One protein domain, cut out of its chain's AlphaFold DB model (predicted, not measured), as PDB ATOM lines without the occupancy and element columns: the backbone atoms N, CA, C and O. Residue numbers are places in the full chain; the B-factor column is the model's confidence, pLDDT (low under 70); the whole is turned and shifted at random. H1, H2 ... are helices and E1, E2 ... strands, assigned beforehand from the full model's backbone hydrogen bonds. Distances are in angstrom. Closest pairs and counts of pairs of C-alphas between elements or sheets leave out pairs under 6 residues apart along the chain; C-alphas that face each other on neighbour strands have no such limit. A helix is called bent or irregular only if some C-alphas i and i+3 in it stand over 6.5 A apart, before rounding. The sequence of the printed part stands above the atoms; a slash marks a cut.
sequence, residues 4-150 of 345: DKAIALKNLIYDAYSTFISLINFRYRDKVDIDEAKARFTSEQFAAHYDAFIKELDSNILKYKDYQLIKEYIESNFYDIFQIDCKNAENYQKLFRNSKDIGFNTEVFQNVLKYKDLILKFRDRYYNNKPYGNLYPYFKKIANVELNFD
ATOM      1  N   ASP A   4      42.476  -4.503  34.482       98.19
ATOM      2  CA  ASP A   4      42.995  -5.087  35.716       98.19
ATOM      3  C   ASP A   4      41.973  -4.994  36.854       98.19
ATOM      4  O   ASP A   4      41.828  -5.930  37.644       98.19
ATOM      5  N   LYS A   5      41.226  -3.884  36.942       98.44
ATOM      6  CA  LYS A   5      40.207  -3.685  37.979       98.44
ATOM      7  C   LYS A   5      38.942  -4.481  37.688       98.44
ATOM      8  O   LYS A   5      38.400  -5.078  38.620       98.44
ATOM      9  N   ALA A   6      38.507  -4.566  36.428       98.06
ATOM     10  CA  ALA A   6      37.406  -5.450  36.043       98.06
ATOM     11  C   ALA A   6      37.719  -6.923  36.345       98.06
ATOM     12  O   ALA A   6      36.908  -7.604  36.975       98.06
ATOM     13  N   ILE A   7      38.913  -7.400  35.976       98.06
ATOM     14  CA  ILE A   7      39.363  -8.771  36.251       98.06
ATOM     15  C   ILE A   7      39.442  -9.021  37.759       98.06
ATOM     16  O   ILE A   7      38.973 -10.059  38.231       98.06
ATOM     17  N   ALA A   8      39.979  -8.077  38.535       98.31
ATOM     18  CA  ALA A   8      40.058  -8.208  39.986       98.31
ATOM     19  C   ALA A   8      38.668  -8.316  40.639       98.31
ATOM     20  O   ALA A   8      38.458  -9.181  41.489       98.31
ATOM     21  N   LEU A   9      37.707  -7.481  40.222       98.44
ATOM     22  CA  LEU A   9      36.323  -7.560  40.696       98.44
ATOM     23  C   LEU A   9      35.652  -8.877  40.278       98.44
ATOM     24  O   LEU A   9      35.008  -9.521  41.105       98.44
ATOM     25  N   LYS A  10      35.817  -9.295  39.015       98.06
ATOM     26  CA  LYS A  10      35.305 -10.576  38.506       98.06
ATOM     27  C   LYS A  10      35.788 -11.731  39.379       98.06
ATOM     28  O   LYS A  10      34.972 -12.513  39.858       98.06
ATOM     29  N   ASN A  11      37.098 -11.815  39.601       97.88
ATOM     30  CA  ASN A  11      37.701 -12.895  40.375       97.88
ATOM     31  C   ASN A  11      37.204 -12.882  41.824       97.88
ATOM     32  O   ASN A  11      36.866 -13.935  42.346       97.88
ATOM     33  N   LEU A  12      37.069 -11.705  42.450       98.38
ATOM     34  CA  LEU A  12      36.509 -11.600  43.800       98.38
ATOM     35  C   LEU A  12      35.083 -12.169  43.876       98.38
ATOM     36  O   LEU A  12      34.801 -12.980  44.756       98.38
ATOM     37  N   ILE A  13      34.194 -11.775  42.956       97.88
ATOM     38  CA  ILE A  13      32.798 -12.247  42.939       97.88
ATOM     39  C   ILE A  13      32.738 -13.752  42.659       97.88
ATOM     40  O   ILE A  13      31.988 -14.471  43.323       97.88
ATOM     41  N   TYR A  14      33.508 -14.228  41.679       96.75
ATOM     42  CA  TYR A  14      33.521 -15.635  41.291       96.75
ATOM     43  C   TYR A  14      34.066 -16.526  42.411       96.75
ATOM     44  O   TYR A  14      33.433 -17.522  42.764       96.75
ATOM     45  N   ASP A  15      35.187 -16.138  43.021       96.81
ATOM     46  CA  ASP A  15      35.792 -16.869  44.132       96.81
ATOM     47  C   ASP A  15      34.856 -16.883  45.341       96.81
ATOM     48  O   ASP A  15      34.611 -17.944  45.905       96.81
ATOM     49  N   ALA A  16      34.244 -15.745  45.683       96.81
ATOM     50  CA  ALA A  16      33.267 -15.668  46.766       96.81
ATOM     51  C   ALA A  16      32.060 -16.587  46.530       96.81
ATOM     52  O   ALA A  16      31.618 -17.290  47.442       96.81
ATOM     53  N   TYR A  17      31.539 -16.626  45.299       96.06
ATOM     54  CA  TYR A  17      30.451 -17.530  44.936       96.06
ATOM     55  C   TYR A  17      30.884 -18.999  45.018       96.06
ATOM     56  O   TYR A  17      30.177 -19.819  45.602       96.06
ATOM     57  N   SER A  18      32.061 -19.339  44.491       94.12
ATOM     58  CA  SER A  18      32.627 -20.691  44.554       94.12
ATOM     59  C   SER A  18      32.843 -21.157  46.000       94.12
ATOM     60  O   SER A  18      32.470 -22.279  46.369       94.12
ATOM     61  N   THR A  19      33.361 -20.275  46.856       93.81
ATOM     62  CA  THR A  19      33.518 -20.512  48.294       93.81
ATOM     63  C   THR A  19      32.167 -20.719  48.968       93.81
ATOM     64  O   THR A  19      32.000 -21.698  49.695       93.81
ATOM     65  N   PHE A  20      31.170 -19.876  48.680       93.56
ATOM     66  CA  PHE A  20      29.806 -20.054  49.183       93.56
ATOM     67  C   PHE A  20      29.236 -21.430  48.803       93.56
ATOM     68  O   PHE A  20      28.778 -22.170  49.676       93.56
ATOM     69  N   ILE A  21      29.330 -21.815  47.525       92.56
ATOM     70  CA  ILE A  21      28.883 -23.125  47.033       92.56
ATOM     71  C   ILE A  21      29.617 -24.267  47.746       92.56
ATOM     72  O   ILE A  21      28.996 -25.270  48.107       92.56
ATOM     73  N   SER A  22      30.917 -24.125  47.995       91.75
ATOM     74  CA  SER A  22      31.711 -25.130  48.708       91.75
ATOM     75  C   SER A  22      31.300 -25.259  50.179       91.75
ATOM     76  O   SER A  22      31.195 -26.373  50.687       91.75
ATOM     77  N   LEU A  23      30.987 -24.146  50.848       89.12
ATOM     78  CA  LEU A  23      30.573 -24.126  52.255       89.12
ATOM     79  C   LEU A  23      29.184 -24.745  52.476       89.12
ATOM     80  O   LEU A  23      28.980 -25.475  53.455       89.12
ATOM     81  N   ILE A  24      28.232 -24.511  51.564       89.19
ATOM     82  CA  ILE A  24      26.874 -25.079  51.666       89.19
ATOM     83  C   ILE A  24      26.800 -26.549  51.222       89.19
ATOM     84  O   ILE A  24      25.869 -27.267  51.606       89.19
ATOM     85  N   ASN A  25      27.780 -27.027  50.448       87.06
ATOM     86  CA  ASN A  25      27.871 -28.418  50.017       87.06
ATOM     87  C   ASN A  25      28.728 -29.242  50.985       87.06
ATOM     88  O   ASN A  25      29.946 -29.104  51.049       87.06
ATOM     89  N   PHE A  26      28.096 -30.188  51.687       77.62
ATOM     90  CA  PHE A  26      28.745 -31.020  52.712       77.62
ATOM     91  C   PHE A  26      30.046 -31.698  52.240       77.62
ATOM     92  O   PHE A  26      30.992 -31.806  53.007       77.62
ATOM     93  N   ARG A  27      30.128 -32.092  50.960       76.88
ATOM     94  CA  ARG A  27      31.300 -32.777  50.380       76.88
ATOM     95  C   ARG A  27      32.569 -31.920  50.289       76.88
ATOM     96  O   ARG A  27      33.651 -32.483  50.159       76.88
ATOM     97  N   TYR A  28      32.446 -30.594  50.303       79.12
ATOM     98  CA  TYR A  28      33.567 -29.677  50.058       79.12
ATOM     99  C   TYR A  28      33.845 -28.741  51.232       79.12
ATOM    100  O   TYR A  28      34.834 -28.014  51.201       79.12
ATOM    101  N   ARG A  29      33.015 -28.786  52.278       75.44
ATOM    102  CA  ARG A  29      33.076 -27.844  53.395       75.44
ATOM    103  C   ARG A  29      34.431 -27.831  54.095       75.44
ATOM    104  O   ARG A  29      34.950 -26.757  54.361       75.44
ATOM    105  N   ASP A  30      35.007 -28.996  54.370       81.81
ATOM    106  CA  ASP A  30      36.265 -29.086  55.124       81.81
ATOM    107  C   ASP A  30      37.504 -28.735  54.275       81.81
ATOM    108  O   ASP A  30      38.623 -28.766  54.775       81.81
ATOM    109  N   LYS A  31      37.316 -28.385  52.992       86.31
ATOM    110  CA  LYS A  31      38.383 -27.881  52.112       86.31
ATOM    111  C   LYS A  31      38.495 -26.357  52.107       86.31
ATOM    112  O   LYS A  31      39.387 -25.832  51.450       86.31
ATOM    113  N   VAL A  32      37.571 -25.658  52.764       88.81
ATOM    114  CA  VAL A  32      37.551 -24.196  52.806       88.81
ATOM    115  C   VAL A  32      38.153 -23.732  54.125       88.81
ATOM    116  O   VAL A  32      37.635 -24.070  55.189       88.81
ATOM    117  N   ASP A  33      39.203 -22.919  54.046       93.00
ATOM    118  CA  ASP A  33      39.671 -22.139  55.186       93.00
ATOM    119  C   ASP A  33      38.676 -20.994  55.441       93.00
ATOM    120  O   ASP A  33      38.556 -20.046  54.661       93.00
ATOM    121  N   ILE A  34      37.878 -21.136  56.502       90.00
ATOM    122  CA  ILE A  34      36.809 -20.186  56.834       90.00
ATOM    123  C   ILE A  34      37.392 -18.850  57.301       90.00
ATOM    124  O   ILE A  34      36.799 -17.810  57.017       90.00
ATOM    125  N   ASP A  35      38.528 -18.860  57.996       93.19
ATOM    126  CA  ASP A  35      39.116 -17.641  58.544       93.19
ATOM    127  C   ASP A  35      39.768 -16.816  57.427       93.19
ATOM    128  O   ASP A  35      39.565 -15.600  57.360       93.19
ATOM    129  N   GLU A  36      40.433 -17.475  56.471       95.31
ATOM    130  CA  GLU A  36      40.904 -16.827  55.240       95.31
ATOM    131  C   GLU A  36      39.730 -16.253  54.428       95.31
ATOM    132  O   GLU A  36      39.755 -15.092  54.009       95.31
ATOM    133  N   ALA A  37      38.658 -17.034  54.244       95.00
ATOM    134  CA  ALA A  37      37.475 -16.590  53.512       95.00
ATOM    135  C   ALA A  37      36.807 -15.370  54.174       95.00
ATOM    136  O   ALA A  37      36.398 -14.440  53.475       95.00
ATOM    137  N   LYS A  38      36.735 -15.343  55.511       95.50
ATOM    138  CA  LYS A  38      36.223 -14.205  56.289       95.50
ATOM    139  C   LYS A  38      37.063 -12.952  56.116       95.50
ATOM    140  O   LYS A  38      36.499 -11.873  55.981       95.50
ATOM    141  N   ALA A  39      38.386 -13.084  56.087       96.38
ATOM    142  CA  ALA A  39      39.275 -11.952  55.850       96.38
ATOM    143  C   ALA A  39      39.162 -11.413  54.411       96.38
ATOM    144  O   ALA A  39      39.305 -10.211  54.183       96.38
ATOM    145  N   ARG A  40      38.902 -12.294  53.438       97.00
ATOM    146  CA  ARG A  40      38.903 -11.958  52.008       97.00
ATOM    147  C   ARG A  40      37.570 -11.417  51.487       97.00
ATOM    148  O   ARG A  40      37.572 -10.526  50.642       97.00
ATOM    149  N   PHE A  41      36.438 -11.949  51.945       97.25
ATOM    150  CA  PHE A  41      35.118 -11.684  51.353       97.25
ATOM    151  C   PHE A  41      34.255 -10.724  52.179       97.25
ATOM    152  O   PHE A  41      33.052 -10.938  52.331       97.25
ATOM    153  N   THR A  42      34.861  -9.653  52.694       97.50
ATOM    154  CA  THR A  42      34.135  -8.630  53.458       97.50
ATOM    155  C   THR A  42      33.375  -7.671  52.547       97.50
ATOM    156  O   THR A  42      33.754  -7.430  51.395       97.50
ATOM    157  N   SER A  43      32.318  -7.064  53.081       97.31
ATOM    158  CA  SER A  43      31.532  -6.046  52.381       97.31
ATOM    159  C   SER A  43      32.385  -4.865  51.873       97.31
ATOM    160  O   SER A  43      32.135  -4.346  50.780       97.31
ATOM    161  N   GLU A  44      33.425  -4.481  52.619       97.88
ATOM    162  CA  GLU A  44      34.380  -3.425  52.258       97.88
ATOM    163  C   GLU A  44      35.258  -3.823  51.070       97.88
ATOM    164  O   GLU A  44      35.483  -2.998  50.186       97.88
ATOM    165  N   GLN A  45      35.720  -5.078  51.009       98.06
ATOM    166  CA  GLN A  45      36.525  -5.567  49.884       98.06
ATOM    167  C   GLN A  45      35.730  -5.508  48.581       98.06
ATOM    168  O   GLN A  45      36.206  -4.965  47.583       98.06
ATOM    169  N   PHE A  46      34.480  -5.978  48.589       98.31
ATOM    170  CA  PHE A  46      33.635  -5.866  47.402       98.31
ATOM    171  C   PHE A  46      33.392  -4.409  46.990       98.31
ATOM    172  O   PHE A  46      33.454  -4.102  45.799       98.31
ATOM    173  N   ALA A  47      33.138  -3.515  47.953       98.25
ATOM    174  CA  ALA A  47      32.937  -2.095  47.671       98.25
ATOM    175  C   ALA A  47      34.186  -1.472  47.031       98.25
ATOM    176  O   ALA A  47      34.093  -0.855  45.973       98.25
ATOM    177  N   ALA A  48      35.363  -1.714  47.612       98.31
ATOM    178  CA  ALA A  48      36.629  -1.188  47.116       98.31
ATOM    179  C   ALA A  48      36.953  -1.681  45.695       98.31
ATOM    180  O   ALA A  48      37.357  -0.890  44.840       98.31
ATOM    181  N   HIS A  49      36.743  -2.973  45.418       98.50
ATOM    182  CA  HIS A  49      36.938  -3.536  44.080       98.50
ATOM    183  C   HIS A  49      35.927  -2.993  43.064       98.50
ATOM    184  O   HIS A  49      36.301  -2.716  41.923       98.50
ATOM    185  N   TYR A  50      34.667  -2.801  43.467       98.38
ATOM    186  CA  TYR A  50      33.646  -2.212  42.604       98.38
ATOM    187  C   TYR A  50      33.957  -0.753  42.267       98.38
ATOM    188  O   TYR A  50      33.946  -0.385  41.095       98.38
ATOM    189  N   ASP A  51      34.325   0.060  43.256       98.06
ATOM    190  CA  ASP A  51      34.695   1.461  43.044       98.06
ATOM    191  C   ASP A  51      35.941   1.593  42.158       98.06
ATOM    192  O   ASP A  51      36.022   2.489  41.312       98.06
ATOM    193  N   ALA A  52      36.916   0.692  42.317       98.25
ATOM    194  CA  ALA A  52      38.087   0.639  41.448       98.25
ATOM    195  C   ALA A  52      37.712   0.293  39.998       98.25
ATOM    196  O   ALA A  52      38.227   0.921  39.074       98.25
ATOM    197  N   PHE A  53      36.798  -0.661  39.800       98.25
ATOM    198  CA  PHE A  53      36.252  -0.989  38.484       98.25
ATOM    199  C   PHE A  53      35.503   0.196  37.860       98.25
ATOM    200  O   PHE A  53      35.727   0.495  36.693       98.25
ATOM    201  N   ILE A  54      34.665   0.911  38.616       98.00
ATOM    202  CA  ILE A  54      33.933   2.078  38.099       98.00
ATOM    203  C   ILE A  54      34.894   3.166  37.608       98.00
ATOM    204  O   ILE A  54      34.705   3.703  36.520       98.00
ATOM    205  N   LYS A  55      35.975   3.440  38.349       98.06
ATOM    206  CA  LYS A  55      37.014   4.390  37.912       98.06
ATOM    207  C   LYS A  55      37.733   3.934  36.638       98.06
ATOM    208  O   LYS A  55      38.015   4.761  35.773       98.06
ATOM    209  N   GLU A  56      38.032   2.640  36.518       98.19
ATOM    210  CA  GLU A  56      38.613   2.056  35.299       98.19
ATOM    211  C   GLU A  56      37.645   2.178  34.111       98.19
ATOM    212  O   GLU A  56      38.047   2.603  33.028       98.19
ATOM    213  N   LEU A  57      36.360   1.881  34.320       97.19
ATOM    214  CA  LEU A  57      35.317   2.034  33.309       97.19
ATOM    215  C   LEU A  57      35.200   3.490  32.843       97.19
ATOM    216  O   LEU A  57      35.200   3.734  31.640       97.19
ATOM    217  N   ASP A  58      35.168   4.455  33.764       96.88
ATOM    218  CA  ASP A  58      35.123   5.883  33.431       96.88
ATOM    219  C   ASP A  58      36.344   6.313  32.608       96.88
ATOM    220  O   ASP A  58      36.200   6.985  31.585       96.88
ATOM    221  N   SER A  59      37.541   5.875  33.015       97.25
ATOM    222  CA  SER A  59      38.793   6.123  32.288       97.25
ATOM    223  C   SER A  59      38.737   5.560  30.866       97.25
ATOM    224  O   SER A  59      39.031   6.263  29.894       97.25
ATOM    225  N   ASN A  60      38.284   4.313  30.717       96.94
ATOM    226  CA  ASN A  60      38.122   3.669  29.420       96.94
ATOM    227  C   ASN A  60      37.092   4.409  28.549       96.94
ATOM    228  O   ASN A  60      37.373   4.688  27.382       96.94
ATOM    229  N   ILE A  61      35.936   4.796  29.100       94.94
ATOM    230  CA  ILE A  61      34.912   5.558  28.367       94.94
ATOM    231  C   ILE A  61      35.484   6.885  27.859       94.94
ATOM    232  O   ILE A  61      35.341   7.199  26.675       94.94
ATOM    233  N   LEU A  62      36.164   7.649  28.720       93.88
ATOM    234  CA  LEU A  62      36.753   8.942  28.359       93.88
ATOM    235  C   LEU A  62      37.851   8.815  27.297       93.88
ATOM    236  O   LEU A  62      37.962   9.679  26.423       93.88
ATOM    237  N   LYS A  63      38.653   7.747  27.373       94.62
ATOM    238  CA  LYS A  63      39.775   7.490  26.467       94.62
ATOM    239  C   LYS A  63      39.322   7.040  25.084       94.62
ATOM    240  O   LYS A  63      39.841   7.543  24.092       94.62
ATOM    241  N   TYR A  64      38.403   6.079  25.018       91.81
ATOM    242  CA  TYR A  64      38.029   5.441  23.757       91.81
ATOM    243  C   TYR A  64      36.832   6.110  23.086       91.81
ATOM    244  O   TYR A  64      36.800   6.173  21.862       91.81
ATOM    245  N   LYS A  65      35.863   6.619  23.861       89.94
ATOM    246  CA  LYS A  65      34.616   7.230  23.356       89.94
ATOM    247  C   LYS A  65      33.880   6.385  22.305       89.94
ATOM    248  O   LYS A  65      33.096   6.914  21.522       89.94
ATOM    249  N   ASP A  66      34.084   5.074  22.335       85.25
ATOM    250  CA  ASP A  66      33.453   4.098  21.453       85.25
ATOM    251  C   ASP A  66      32.548   3.201  22.296       85.25
ATOM    252  O   ASP A  66      33.012   2.439  23.145       85.25
ATOM    253  N   TYR A  67      31.242   3.317  22.078       87.06
ATOM    254  CA  TYR A  67      30.246   2.576  22.839       87.06
ATOM    255  C   TYR A  67      30.346   1.069  22.656       87.06
ATOM    256  O   TYR A  67      30.272   0.327  23.635       87.06
ATOM    257  N   GLN A  68      30.508   0.621  21.409       84.88
ATOM    258  CA  GLN A  68      30.527  -0.799  21.100       84.88
ATOM    259  C   GLN A  68      31.765  -1.436  21.720       84.88
ATOM    260  O   GLN A  68      31.668  -2.493  22.336       84.88
ATOM    261  N   LEU A  69      32.907  -0.751  21.658       87.19
ATOM    262  CA  LEU A  69      34.127  -1.210  22.307       87.19
ATOM    263  C   LEU A  69      33.974  -1.307  23.838       87.19
ATOM    264  O   LEU A  69      34.407  -2.294  24.436       87.19
ATOM    265  N   ILE A  70      33.333  -0.324  24.484       94.25
ATOM    266  CA  ILE A  70      33.058  -0.365  25.933       94.25
ATOM    267  C   ILE A  70      32.076  -1.486  26.287       94.25
ATOM    268  O   ILE A  70      32.263  -2.175  27.293       94.25
ATOM    269  N   LYS A  71      31.056  -1.704  25.456       93.19
ATOM    270  CA  LYS A  71      30.114  -2.811  25.614       93.19
ATOM    271  C   LYS A  71      30.830  -4.160  25.557       93.19
ATOM    272  O   LYS A  71      30.674  -4.950  26.483       93.19
ATOM    273  N   GLU A  72      31.660  -4.392  24.541       90.62
ATOM    274  CA  GLU A  72      32.454  -5.623  24.413       90.62
ATOM    275  C   GLU A  72      33.396  -5.821  25.608       90.62
ATOM    276  O   GLU A  72      33.578  -6.938  26.091       90.62
ATOM    277  N   TYR A  73      33.963  -4.743  26.157       95.94
ATOM    278  CA  TYR A  73      34.763  -4.814  27.380       95.94
ATOM    279  C   TYR A  73      33.962  -5.303  28.589       95.94
ATOM    280  O   TYR A  73      34.436  -6.193  29.297       95.94
ATOM    281  N   ILE A  74      32.753  -4.778  28.812       96.38
ATOM    282  CA  ILE A  74      31.875  -5.249  29.891       96.38
ATOM    283  C   ILE A  74      31.453  -6.702  29.649       96.38
ATOM    284  O   ILE A  74      31.508  -7.519  30.570       96.38
ATOM    285  N   GLU A  75      31.043  -7.037  28.423       93.94
ATOM    286  CA  GLU A  75      30.541  -8.371  28.091       93.94
ATOM    287  C   GLU A  75      31.622  -9.446  28.226       93.94
ATOM    288  O   GLU A  75      31.381 -10.469  28.869       93.94
ATOM    289  N   SER A  76      32.825  -9.189  27.711       94.12
ATOM    290  CA  SER A  76      33.954 -10.121  27.796       94.12
ATOM    291  C   SER A  76      34.476 -10.298  29.223       94.12
ATOM    292  O   SER A  76      34.751 -11.425  29.638       94.12
ATOM    293  N   ASN A  77      34.579  -9.221  30.009       97.38
ATOM    294  CA  ASN A  77      35.125  -9.310  31.364       97.38
ATOM    295  C   ASN A  77      34.140  -9.877  32.386       97.38
ATOM    296  O   ASN A  77      34.581 -10.382  33.410       97.38
ATOM    297  N   PHE A  78      32.827  -9.835  32.155       97.44
ATOM    298  CA  PHE A  78      31.848 -10.298  33.148       97.44
ATOM    299  C   PHE A  78      30.944 -11.433  32.662       97.44
ATOM    300  O   PHE A  78      29.976 -11.769  33.349       97.44
ATOM    301  N   TYR A  79      31.278 -12.074  31.536       94.62
ATOM    302  CA  TYR A  79      30.510 -13.189  30.979       94.62
ATOM    303  C   TYR A  79      30.183 -14.268  32.024       94.62
ATOM    304  O   TYR A  79      29.013 -14.603  32.211       94.62
ATOM    305  N   ASP A  80      31.182 -14.736  32.774       93.38
ATOM    306  CA  ASP A  80      31.007 -15.790  33.783       93.38
ATOM    307  C   ASP A  80      30.094 -15.347  34.934       93.38
ATOM    308  O   ASP A  80      29.238 -16.103  35.395       93.38
ATOM    309  N   ILE A  81      30.207 -14.083  35.357       95.75
ATOM    310  CA  ILE A  81      29.368 -13.498  36.414       95.75
ATOM    311  C   ILE A  81      27.901 -13.463  35.985       95.75
ATOM    312  O   ILE A  81      26.993 -13.684  36.793       95.75
ATOM    313  N   PHE A  82      27.645 -13.238  34.696       92.88
ATOM    314  CA  PHE A  82      26.295 -13.255  34.153       92.88
ATOM    315  C   PHE A  82      25.645 -14.640  34.152       92.88
ATOM    316  O   PHE A  82      24.412 -14.702  34.132       92.88
ATOM    317  N   GLN A  83      26.444 -15.709  34.186       91.94
ATOM    318  CA  GLN A  83      25.978 -17.099  34.202       91.94
ATOM    319  C   GLN A  83      25.767 -17.653  35.616       91.94
ATOM    320  O   GLN A  83      25.168 -18.715  35.771       91.94
ATOM    321  N   ILE A  84      26.216 -16.949  36.662       92.38
ATOM    322  CA  ILE A  84      26.006 -17.377  38.050       92.38
ATOM    323  C   ILE A  84      24.499 -17.478  38.331       92.38
ATOM    324  O   ILE A  84      23.785 -16.477  38.256       92.38
ATOM    325  N   ASP A  85      23.997 -18.648  38.724       88.81
ATOM    326  CA  ASP A  85      22.603 -18.809  39.149       88.81
ATOM    327  C   ASP A  85      22.451 -18.653  40.668       88.81
ATOM    328  O   ASP A  85      22.603 -19.592  41.450       88.81
ATOM    329  N   CYS A  86      22.102 -17.439  41.093       81.56
ATOM    330  CA  CYS A  86      21.827 -17.145  42.498       81.56
ATOM    331  C   CYS A  86      20.355 -17.370  42.893       81.56
ATOM    332  O   CYS A  86      19.995 -17.116  44.041       81.56
ATOM    333  N   LYS A  87      19.471 -17.774  41.970       78.38
ATOM    334  CA  LYS A  87      18.024 -17.888  42.234       78.38
ATOM    335  C   LYS A  87      17.580 -19.304  42.596       78.38
ATOM    336  O   LYS A  87      16.396 -19.521  42.841       78.38
ATOM    337  N   ASN A  88      18.505 -20.256  42.682       79.81
ATOM    338  CA  ASN A  88      18.172 -21.623  43.048       79.81
ATOM    339  C   ASN A  88      17.700 -21.713  44.519       79.81
ATOM    340  O   ASN A  88      18.483 -21.546  45.456       79.81
ATOM    341  N   ALA A  89      16.411 -22.017  44.719       71.81
ATOM    342  CA  ALA A  89      15.789 -22.217  46.031       71.81
ATOM    343  C   ALA A  89      16.491 -23.303  46.875       71.81
ATOM    344  O   ALA A  89      16.494 -23.242  48.106       71.81
ATOM    345  N   GLU A  90      17.140 -24.268  46.222       80.69
ATOM    346  CA  GLU A  90      17.927 -25.314  46.869       80.69
ATOM    347  C   GLU A  90      19.143 -24.743  47.617       80.69
ATOM    348  O   GLU A  90      19.497 -25.243  48.687       80.69
ATOM    349  N   ASN A  91      19.750 -23.658  47.119       79.38
ATOM    350  CA  ASN A  91      20.897 -23.020  47.773       79.38
ATOM    351  C   ASN A  91      20.499 -22.407  49.119       79.38
ATOM    352  O   ASN A  91      21.233 -22.554  50.094       79.38
ATOM    353  N   TYR A  92      19.309 -21.804  49.208       80.25
ATOM    354  CA  TYR A  92      18.778 -21.285  50.470       80.25
ATOM    355  C   TYR A  92      18.497 -22.411  51.467       80.25
ATOM    356  O   TYR A  92      18.887 -22.323  52.628       80.25
ATOM    357  N   GLN A  93      17.883 -23.513  51.025       83.19
ATOM    358  CA  GLN A  93      17.644 -24.662  51.905       83.19
ATOM    359  C   GLN A  93      18.953 -25.277  52.417       83.19
ATOM    360  O   GLN A  93      19.061 -25.608  53.599       83.19
ATOM    361  N   LYS A  94      19.963 -25.407  51.547       83.62
ATOM    362  CA  LYS A  94      21.295 -25.893  51.924       83.62
ATOM    363  C   LYS A  94      21.986 -24.937  52.890       83.62
ATOM    364  O   LYS A  94      22.550 -25.412  53.868       83.62
ATOM    365  N   LEU A  95      21.895 -23.624  52.680       84.00
ATOM    366  CA  LEU A  95      22.468 -22.617  53.575       84.00
ATOM    367  C   LEU A  95      22.019 -22.822  55.032       84.00
ATOM    368  O   LEU A  95      22.865 -22.913  55.920       84.00
ATOM    369  N   PHE A  96      20.712 -22.987  55.266       81.19
ATOM    370  CA  PHE A  96      20.166 -23.187  56.616       81.19
ATOM    371  C   PHE A  96      20.459 -24.571  57.206       81.19
ATOM    372  O   PHE A  96      20.612 -24.696  58.416       81.19
ATOM    373  N   ARG A  97      20.536 -25.620  56.377       81.19
ATOM    374  CA  ARG A  97      20.794 -26.993  56.852       81.19
ATOM    375  C   ARG A  97      22.265 -27.263  57.144       81.19
ATOM    376  O   ARG A  97      22.578 -28.083  58.001       81.19
ATOM    377  N   ASN A  98      23.157 -26.619  56.397       79.81
ATOM    378  CA  ASN A  98      24.545 -27.041  56.291       79.81
ATOM    379  C   ASN A  98      25.545 -25.991  56.787       79.81
ATOM    380  O   ASN A  98      26.704 -26.334  56.975       79.81
ATOM    381  N   SER A  99      25.187 -24.728  57.001       77.19
ATOM    382  CA  SER A  99      26.222 -23.758  57.369       77.19
ATOM    383  C   SER A  99      26.722 -23.924  58.813       77.19
ATOM    384  O   SER A  99      25.925 -23.940  59.747       77.19
ATOM    385  N   LYS A 100      28.053 -23.997  58.996       79.19
ATOM    386  CA  LYS A 100      28.708 -23.866  60.317       79.19
ATOM    387  C   LYS A 100      28.644 -22.418  60.835       79.19
ATOM    388  O   LYS A 100      28.606 -22.211  62.039       79.19
ATOM    389  N   ASP A 101      28.600 -21.445  59.924       88.38
ATOM    390  CA  ASP A 101      28.498 -20.013  60.212       88.38
ATOM    391  C   ASP A 101      27.479 -19.385  59.249       88.38
ATOM    392  O   ASP A 101      27.779 -19.011  58.111       88.38
ATOM    393  N   ILE A 102      26.207 -19.394  59.656       89.88
ATOM    394  CA  ILE A 102      25.104 -18.894  58.824       89.88
ATOM    395  C   ILE A 102      25.285 -17.399  58.543       89.88
ATOM    396  O   ILE A 102      24.978 -16.966  57.432       89.88
ATOM    397  N   GLY A 103      25.800 -16.632  59.511       92.25
ATOM    398  CA  GLY A 103      26.002 -15.189  59.382       92.25
ATOM    399  C   GLY A 103      26.962 -14.864  58.245       92.25
ATOM    400  O   GLY A 103      26.570 -14.199  57.288       92.25
ATOM    401  N   PHE A 104      28.168 -15.435  58.296       93.25
ATOM    402  CA  PHE A 104      29.179 -15.233  57.259       93.25
ATOM    403  C   PHE A 104      28.695 -15.677  55.871       93.25
ATOM    404  O   PHE A 104      28.763 -14.913  54.911       93.25
ATOM    405  N   ASN A 105      28.142 -16.889  55.749       91.00
ATOM    406  CA  ASN A 105      27.690 -17.391  54.447       91.00
ATOM    407  C   ASN A 105      26.555 -16.549  53.852       91.00
ATOM    408  O   ASN A 105      26.477 -16.392  52.633       91.00
ATOM    409  N   THR A 106      25.674 -16.021  54.705       91.94
ATOM    410  CA  THR A 106      24.601 -15.119  54.278       91.94
ATOM    411  C   THR A 106      25.180 -13.805  53.761       91.94
ATOM    412  O   THR A 106      24.775 -13.359  52.690       91.94
ATOM    413  N   GLU A 107      26.151 -13.218  54.466       94.44
ATOM    414  CA  GLU A 107      26.815 -11.979  54.047       94.44
ATOM    415  C   GLU A 107      27.533 -12.141  52.699       94.44
ATOM    416  O   GLU A 107      27.293 -11.363  51.775       94.44
ATOM    417  N   VAL A 108      28.353 -13.187  52.542       94.62
ATOM    418  CA  VAL A 108      29.069 -13.462  51.284       94.62
ATOM    419  C   VAL A 108      28.092 -13.591  50.119       94.62
ATOM    420  O   VAL A 108      28.283 -12.982  49.065       94.62
ATOM    421  N   PHE A 109      27.010 -14.346  50.307       94.38
ATOM    422  CA  PHE A 109      26.006 -14.542  49.268       94.38
ATOM    423  C   PHE A 109      25.264 -13.247  48.911       94.38
ATOM    424  O   PHE A 109      25.044 -12.966  47.730       94.38
ATOM    425  N   GLN A 110      24.913 -12.432  49.911       94.31
ATOM    426  CA  GLN A 110      24.296 -11.122  49.698       94.31
ATOM    427  C   GLN A 110      25.227 -10.167  48.945       94.31
ATOM    428  O   GLN A 110      24.771  -9.465  48.042       94.31
ATOM    429  N   ASN A 111      26.525 -10.178  49.253       96.12
ATOM    430  CA  ASN A 111      27.517  -9.396  48.522       96.12
ATOM    431  C   ASN A 111      27.632  -9.858  47.064       96.12
ATOM    432  O   ASN A 111      27.497  -9.036  46.157       96.12
ATOM    433  N   VAL A 112      27.768 -11.164  46.809       96.56
ATOM    434  CA  VAL A 112      27.775 -11.710  45.439       96.56
ATOM    435  C   VAL A 112      26.538 -11.257  44.660       96.56
ATOM    436  O   VAL A 112      26.671 -10.748  43.550       96.56
ATOM    437  N   LEU A 113      25.342 -11.389  45.245       94.81
ATOM    438  CA  LEU A 113      24.085 -10.941  44.640       94.81
ATOM    439  C   LEU A 113      24.095  -9.444  44.318       94.81
ATOM    440  O   LEU A 113      23.852  -9.058  43.174       94.81
ATOM    441  N   LYS A 114      24.414  -8.608  45.309       96.06
ATOM    442  CA  LYS A 114      24.429  -7.149  45.177       96.06
ATOM    443  C   LYS A 114      25.348  -6.700  44.046       96.06
ATOM    444  O   LYS A 114      24.924  -5.934  43.182       96.06
ATOM    445  N   TYR A 115      26.601  -7.150  44.040       97.38
ATOM    446  CA  TYR A 115      27.584  -6.670  43.067       97.38
ATOM    447  C   TYR A 115      27.384  -7.288  41.684       97.38
ATOM    448  O   TYR A 115      27.562  -6.593  40.685       97.38
ATOM    449  N   LYS A 116      26.887  -8.527  41.602       95.44
ATOM    450  CA  LYS A 116      26.385  -9.088  40.344       95.44
ATOM    451  C   LYS A 116      25.263  -8.229  39.763       95.44
ATOM    452  O   LYS A 116      25.315  -7.899  38.581       95.44
ATOM    453  N   ASP A 117      24.273  -7.842  40.565       93.81
ATOM    454  CA  ASP A 117      23.157  -7.010  40.106       93.81
ATOM    455  C   ASP A 117      23.624  -5.612  39.677       93.81
ATOM    456  O   ASP A 117      23.130  -5.065  38.691       93.81
ATOM    457  N   LEU A 118      24.613  -5.039  40.370       95.19
ATOM    458  CA  LEU A 118      25.238  -3.779  39.969       95.19
ATOM    459  C   LEU A 118      25.958  -3.886  38.618       95.19
ATOM    460  O   LEU A 118      25.802  -2.989  37.795       95.19
ATOM    461  N   ILE A 119      26.695  -4.969  38.358       95.12
ATOM    462  CA  ILE A 119      27.357  -5.192  37.061       95.12
ATOM    463  C   ILE A 119      26.320  -5.485  35.969       95.12
ATOM    464  O   ILE A 119      26.427  -4.972  34.859       95.12
ATOM    465  N   LEU A 120      25.272  -6.253  36.279       91.94
ATOM    466  CA  LEU A 120      24.187  -6.555  35.342       91.94
ATOM    467  C   LEU A 120      23.472  -5.301  34.836       91.94
ATOM    468  O   LEU A 120      22.959  -5.327  33.721       91.94
ATOM    469  N   LYS A 121      23.471  -4.200  35.598       91.31
ATOM    470  CA  LYS A 121      22.967  -2.908  35.108       91.31
ATOM    471  C   LYS A 121      23.757  -2.389  33.907       91.31
ATOM    472  O   LYS A 121      23.181  -1.656  33.120       91.31
ATOM    473  N   PHE A 122      25.026  -2.752  33.745       92.56
ATOM    474  CA  PHE A 122      25.840  -2.381  32.582       92.56
ATOM    475  C   PHE A 122      25.769  -3.391  31.437       92.56
ATOM    476  O   PHE A 122      26.347  -3.164  30.381       92.56
ATOM    477  N   ARG A 123      25.068  -4.510  31.614       88.62
ATOM    478  CA  ARG A 123      24.832  -5.434  30.514       88.62
ATOM    479  C   ARG A 123      23.659  -4.921  29.695       88.62
ATOM    480  O   ARG A 123      22.526  -4.944  30.170       88.62
ATOM    481  N   ASP A 124      23.924  -4.537  28.456       77.06
ATOM    482  CA  ASP A 124      22.857  -4.303  27.495       77.06
ATOM    483  C   ASP A 124      22.123  -5.613  27.228       77.06
ATOM    484  O   ASP A 124      22.675  -6.580  26.704       77.06
ATOM    485  N   ARG A 125      20.846  -5.659  27.590       73.00
ATOM    486  CA  ARG A 125      19.933  -6.701  27.135       73.00
ATOM    487  C   ARG A 125      18.904  -6.070  26.230       73.00
ATOM    488  O   ARG A 125      18.365  -5.024  26.548       73.00
ATOM    489  N   TYR A 126      18.566  -6.735  25.141       59.47
ATOM    490  CA  TYR A 126      17.385  -6.367  24.377       59.47
ATOM    491  C   TYR A 126      16.213  -7.192  24.903       59.47
ATOM    492  O   TYR A 126      16.232  -8.420  24.831       59.47
ATOM    493  N   TYR A 127      15.212  -6.527  25.478       43.62
ATOM    494  CA  TYR A 127      13.931  -7.151  25.811       43.62
ATOM    495  C   TYR A 127      12.837  -6.420  25.036       43.62
ATOM    496  O   TYR A 127      12.704  -5.203  25.166       43.62
ATOM    497  N   ASN A 128      12.089  -7.143  24.196       41.53
ATOM    498  CA  ASN A 128      11.071  -6.575  23.301       41.53
ATOM    499  C   ASN A 128      11.587  -5.372  22.483       41.53
ATOM    500  O   ASN A 128      10.952  -4.319  22.461       41.53
ATOM    501  N   ASN A 129      12.763  -5.506  21.859       46.34
ATOM    502  CA  ASN A 129      13.394  -4.467  21.028       46.34
ATOM    503  C   ASN A 129      13.687  -3.135  21.745       46.34
ATOM    504  O   ASN A 129      13.927  -2.124  21.093       46.34
ATOM    505  N   LYS A 130      13.707  -3.118  23.083       45.12
ATOM    506  CA  LYS A 130      14.164  -1.967  23.867       45.12
ATOM    507  C   LYS A 130      15.492  -2.298  24.550       45.12
ATOM    508  O   LYS A 130      15.585  -3.370  25.162       45.12
ATOM    509  N   PRO A 131      16.503  -1.413  24.471       54.66
ATOM    510  CA  PRO A 131      17.721  -1.570  25.249       54.66
ATOM    511  C   PRO A 131      17.360  -1.486  26.736       54.66
ATOM    512  O   PRO A 131      16.893  -0.471  27.247       54.66
ATOM    513  N   TYR A 132      17.519  -2.611  27.412       55.81
ATOM    514  CA  TYR A 132      17.369  -2.812  28.840       55.81
ATOM    515  C   TYR A 132      18.785  -2.876  29.414       55.81
ATOM    516  O   TYR A 132      19.442  -3.913  29.389       55.81
ATOM    517  N   GLY A 133      19.284  -1.731  29.862       72.00
ATOM    518  CA  GLY A 133      20.652  -1.569  30.337       72.00
ATOM    519  C   GLY A 133      20.925  -0.103  30.651       72.00
ATOM    520  O   GLY A 133      20.381   0.798  30.018       72.00
ATOM    521  N   ASN A 134      21.748   0.143  31.659       85.56
ATOM    522  CA  ASN A 134      22.191   1.476  32.050       85.56
ATOM    523  C   ASN A 134      23.541   1.837  31.428       85.56
ATOM    524  O   ASN A 134      24.015   2.943  31.679       85.56
ATOM    525  N   LEU A 135      24.157   0.957  30.625       89.62
ATOM    526  CA  LEU A 135      25.458   1.241  30.028       89.62
ATOM    527  C   LEU A 135      25.389   2.440  29.098       89.62
ATOM    528  O   LEU A 135      26.219   3.329  29.237       89.62
ATOM    529  N   TYR A 136      24.386   2.528  28.223       85.69
ATOM    530  CA  TYR A 136      24.263   3.699  27.361       85.69
ATOM    531  C   TYR A 136      24.011   5.008  28.130       85.69
ATOM    532  O   TYR A 136      24.806   5.935  27.964       85.69
ATOM    533  N   PRO A 137      22.993   5.126  29.007       85.56
ATOM    534  CA  PRO A 137      22.816   6.333  29.816       85.56
ATOM    535  C   PRO A 137      24.073   6.723  30.606       85.56
ATOM    536  O   PRO A 137      24.404   7.906  30.704       85.56
ATOM    537  N   TYR A 138      24.794   5.731  31.137       90.50
ATOM    538  CA  TYR A 138      26.053   5.934  31.844       90.50
ATOM    539  C   TYR A 138      27.161   6.440  30.913       90.50
ATOM    540  O   TYR A 138      27.777   7.468  31.182       90.50
ATOM    541  N   PHE A 139      27.356   5.777  29.774       90.31
ATOM    542  CA  PHE A 139      28.312   6.158  28.743       90.31
ATOM    543  C   PHE A 139      28.047   7.577  28.237       90.31
ATOM    544  O   PHE A 139      28.968   8.386  28.215       90.31
ATOM    545  N   LYS A 140      26.793   7.915  27.901       87.50
ATOM    546  CA  LYS A 140      26.392   9.259  27.447       87.50
ATOM    547  C   LYS A 140      26.782  10.319  28.473       87.50
ATOM    548  O   LYS A 140      27.340  11.352  28.108       87.50
ATOM    549  N   LYS A 141      26.521  10.048  29.757       92.06
ATOM    550  CA  LYS A 141      26.855  10.953  30.862       92.06
ATOM    551  C   LYS A 141      28.364  11.193  30.982       92.06
ATOM    552  O   LYS A 141      28.762  12.332  31.196       92.06
ATOM    553  N   ILE A 142      29.183  10.149  30.870       92.88
ATOM    554  CA  ILE A 142      30.640  10.247  31.062       92.88
ATOM    555  C   ILE A 142      31.346  10.777  29.809       92.88
ATOM    556  O   ILE A 142      32.171  11.683  29.902       92.88
ATOM    557  N   ALA A 143      31.017  10.250  28.629       89.44
ATOM    558  CA  ALA A 143      31.659  10.637  27.376       89.44
ATOM    559  C   ALA A 143      31.257  12.047  26.911       89.44
ATOM    560  O   ALA A 143      31.982  12.649  26.118       89.44
ATOM    561  N   ASN A 144      30.110  12.564  27.379       88.81
ATOM    562  CA  ASN A 144      29.460  13.769  26.854       88.81
ATOM    563  C   ASN A 144      29.310  13.725  25.320       88.81
ATOM    564  O   ASN A 144      29.467  14.726  24.623       88.81
ATOM    565  N   VAL A 145      29.062  12.525  24.793       74.69
ATOM    566  CA  VAL A 145      28.826  12.271  23.373       74.69
ATOM    567  C   VAL A 145      27.359  11.908  23.221       74.69
ATOM    568  O   VAL A 145      26.880  10.955  23.843       74.69
ATOM    569  N   GLU A 146      26.641  12.649  22.381       66.44
ATOM    570  CA  GLU A 146      25.392  12.144  21.826       66.44
ATOM    571  C   GLU A 146      25.746  11.098  20.781       66.44
ATOM    572  O   GLU A 146      26.161  11.408  19.667       66.44
ATOM    573  N   LEU A 147      25.640   9.833  21.173       56.25
ATOM    574  CA  LEU A 147      25.662   8.759  20.200       56.25
ATOM    575  C   LEU A 147      24.388   8.876  19.370       56.25
ATOM    576  O   LEU A 147      23.278   8.824  19.909       56.25
ATOM    577  N   ASN A 148      24.560   9.032  18.064       50.41
ATOM    578  CA  ASN A 148      23.460   8.931  17.132       50.41
ATOM    579  C   ASN A 148      23.118   7.442  16.960       50.41
ATOM    580  O   ASN A 148      23.709   6.753  16.130       50.41
ATOM    581  N   PHE A 149      22.216   6.920  17.799       50.31
ATOM    582  CA  PHE A 149      21.748   5.528  17.695       50.31
ATOM    583  C   PHE A 149      21.028   5.246  16.380       50.31
ATOM    584  O   PHE A 149      20.873   4.079  16.036       50.31
ATOM    585  N   ASP A 150      20.680   6.282  15.614       48.56
ATOM    586  CA  ASP A 150      20.110   6.141  14.276       48.56
ATOM    587  C   ASP A 150      21.071   5.439  13.292       48.56
ATOM    588  O   ASP A 150      20.651   5.050  12.206       48.56
TER     589      ASP A 150
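This is residues 4 to 150 of the 345 residues of the protein "RteC protein" of Bacteroidetes bacterium ADurb.Bin234 (UniProt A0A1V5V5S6). Four helices, H1, H3, H4 and H6, form an elongated up-and-down bundle, each running against the one before it. H5 packs on H1 and H6 at one end, H7 packs across H3 at the other, and a small hairpin of E1 and E2 lies off to the side. The printed part has 147 residues, mostly helix, in the order H1 to H6, E1, E2, H7; the two strands are antiparallel. It is only just compact, close to loose, with a radius of gyration of the C-alphas of 17.5 A and spans of 54 by 33 by 20 A.

H1, residues 4 to 24, begins at C-alpha 4 (42.995, -5.087, 35.716) and is 30.2 A long. H2 is residues 34 to 40; H3, residues 43 to 64, is 31.5 A. H4, residues 67 to 83, is irregular: C-alphas 77 and 80 are 8.0 A apart. H5 is residues 89 to 98; H6, residues 102 to 120, is 26.5 A. E1 is residues 125 to 127, E2 130 to 132, and H7 135 to 143, ending at C-alpha 143 (31.659, 10.637, 27.376).

H1 touches H3 (C-alphas of Lys 5 and Phe 53, 4.8 A), H4 (Lys 10 and Phe 78, 6.4 A) and H6 (Ile 13 and Val 112, 5.6 A). H3 and H4 touch only at the corner. H2 is close to H1 but not clearly touching. H5 and H6 form a helical hairpin. H7 touches H3 at a steep tilt of 64 degrees, closest at the C-alphas of Leu 62 and Ala 143, 5.5 A. In the hairpin E1 and E2, N 132 and O 125 are within hydrogen-bond range at 2.7 A. Every O i to N i+4 pair is within range in the helices except H4, with 11 of 13.

The C-alphas of Asp 30 and Asp 150, the two farthest apart, are 56.3 A apart. The printed part has no cut and no long link. Residues 126 to 132 and 146 to 150 have pLDDT under 70.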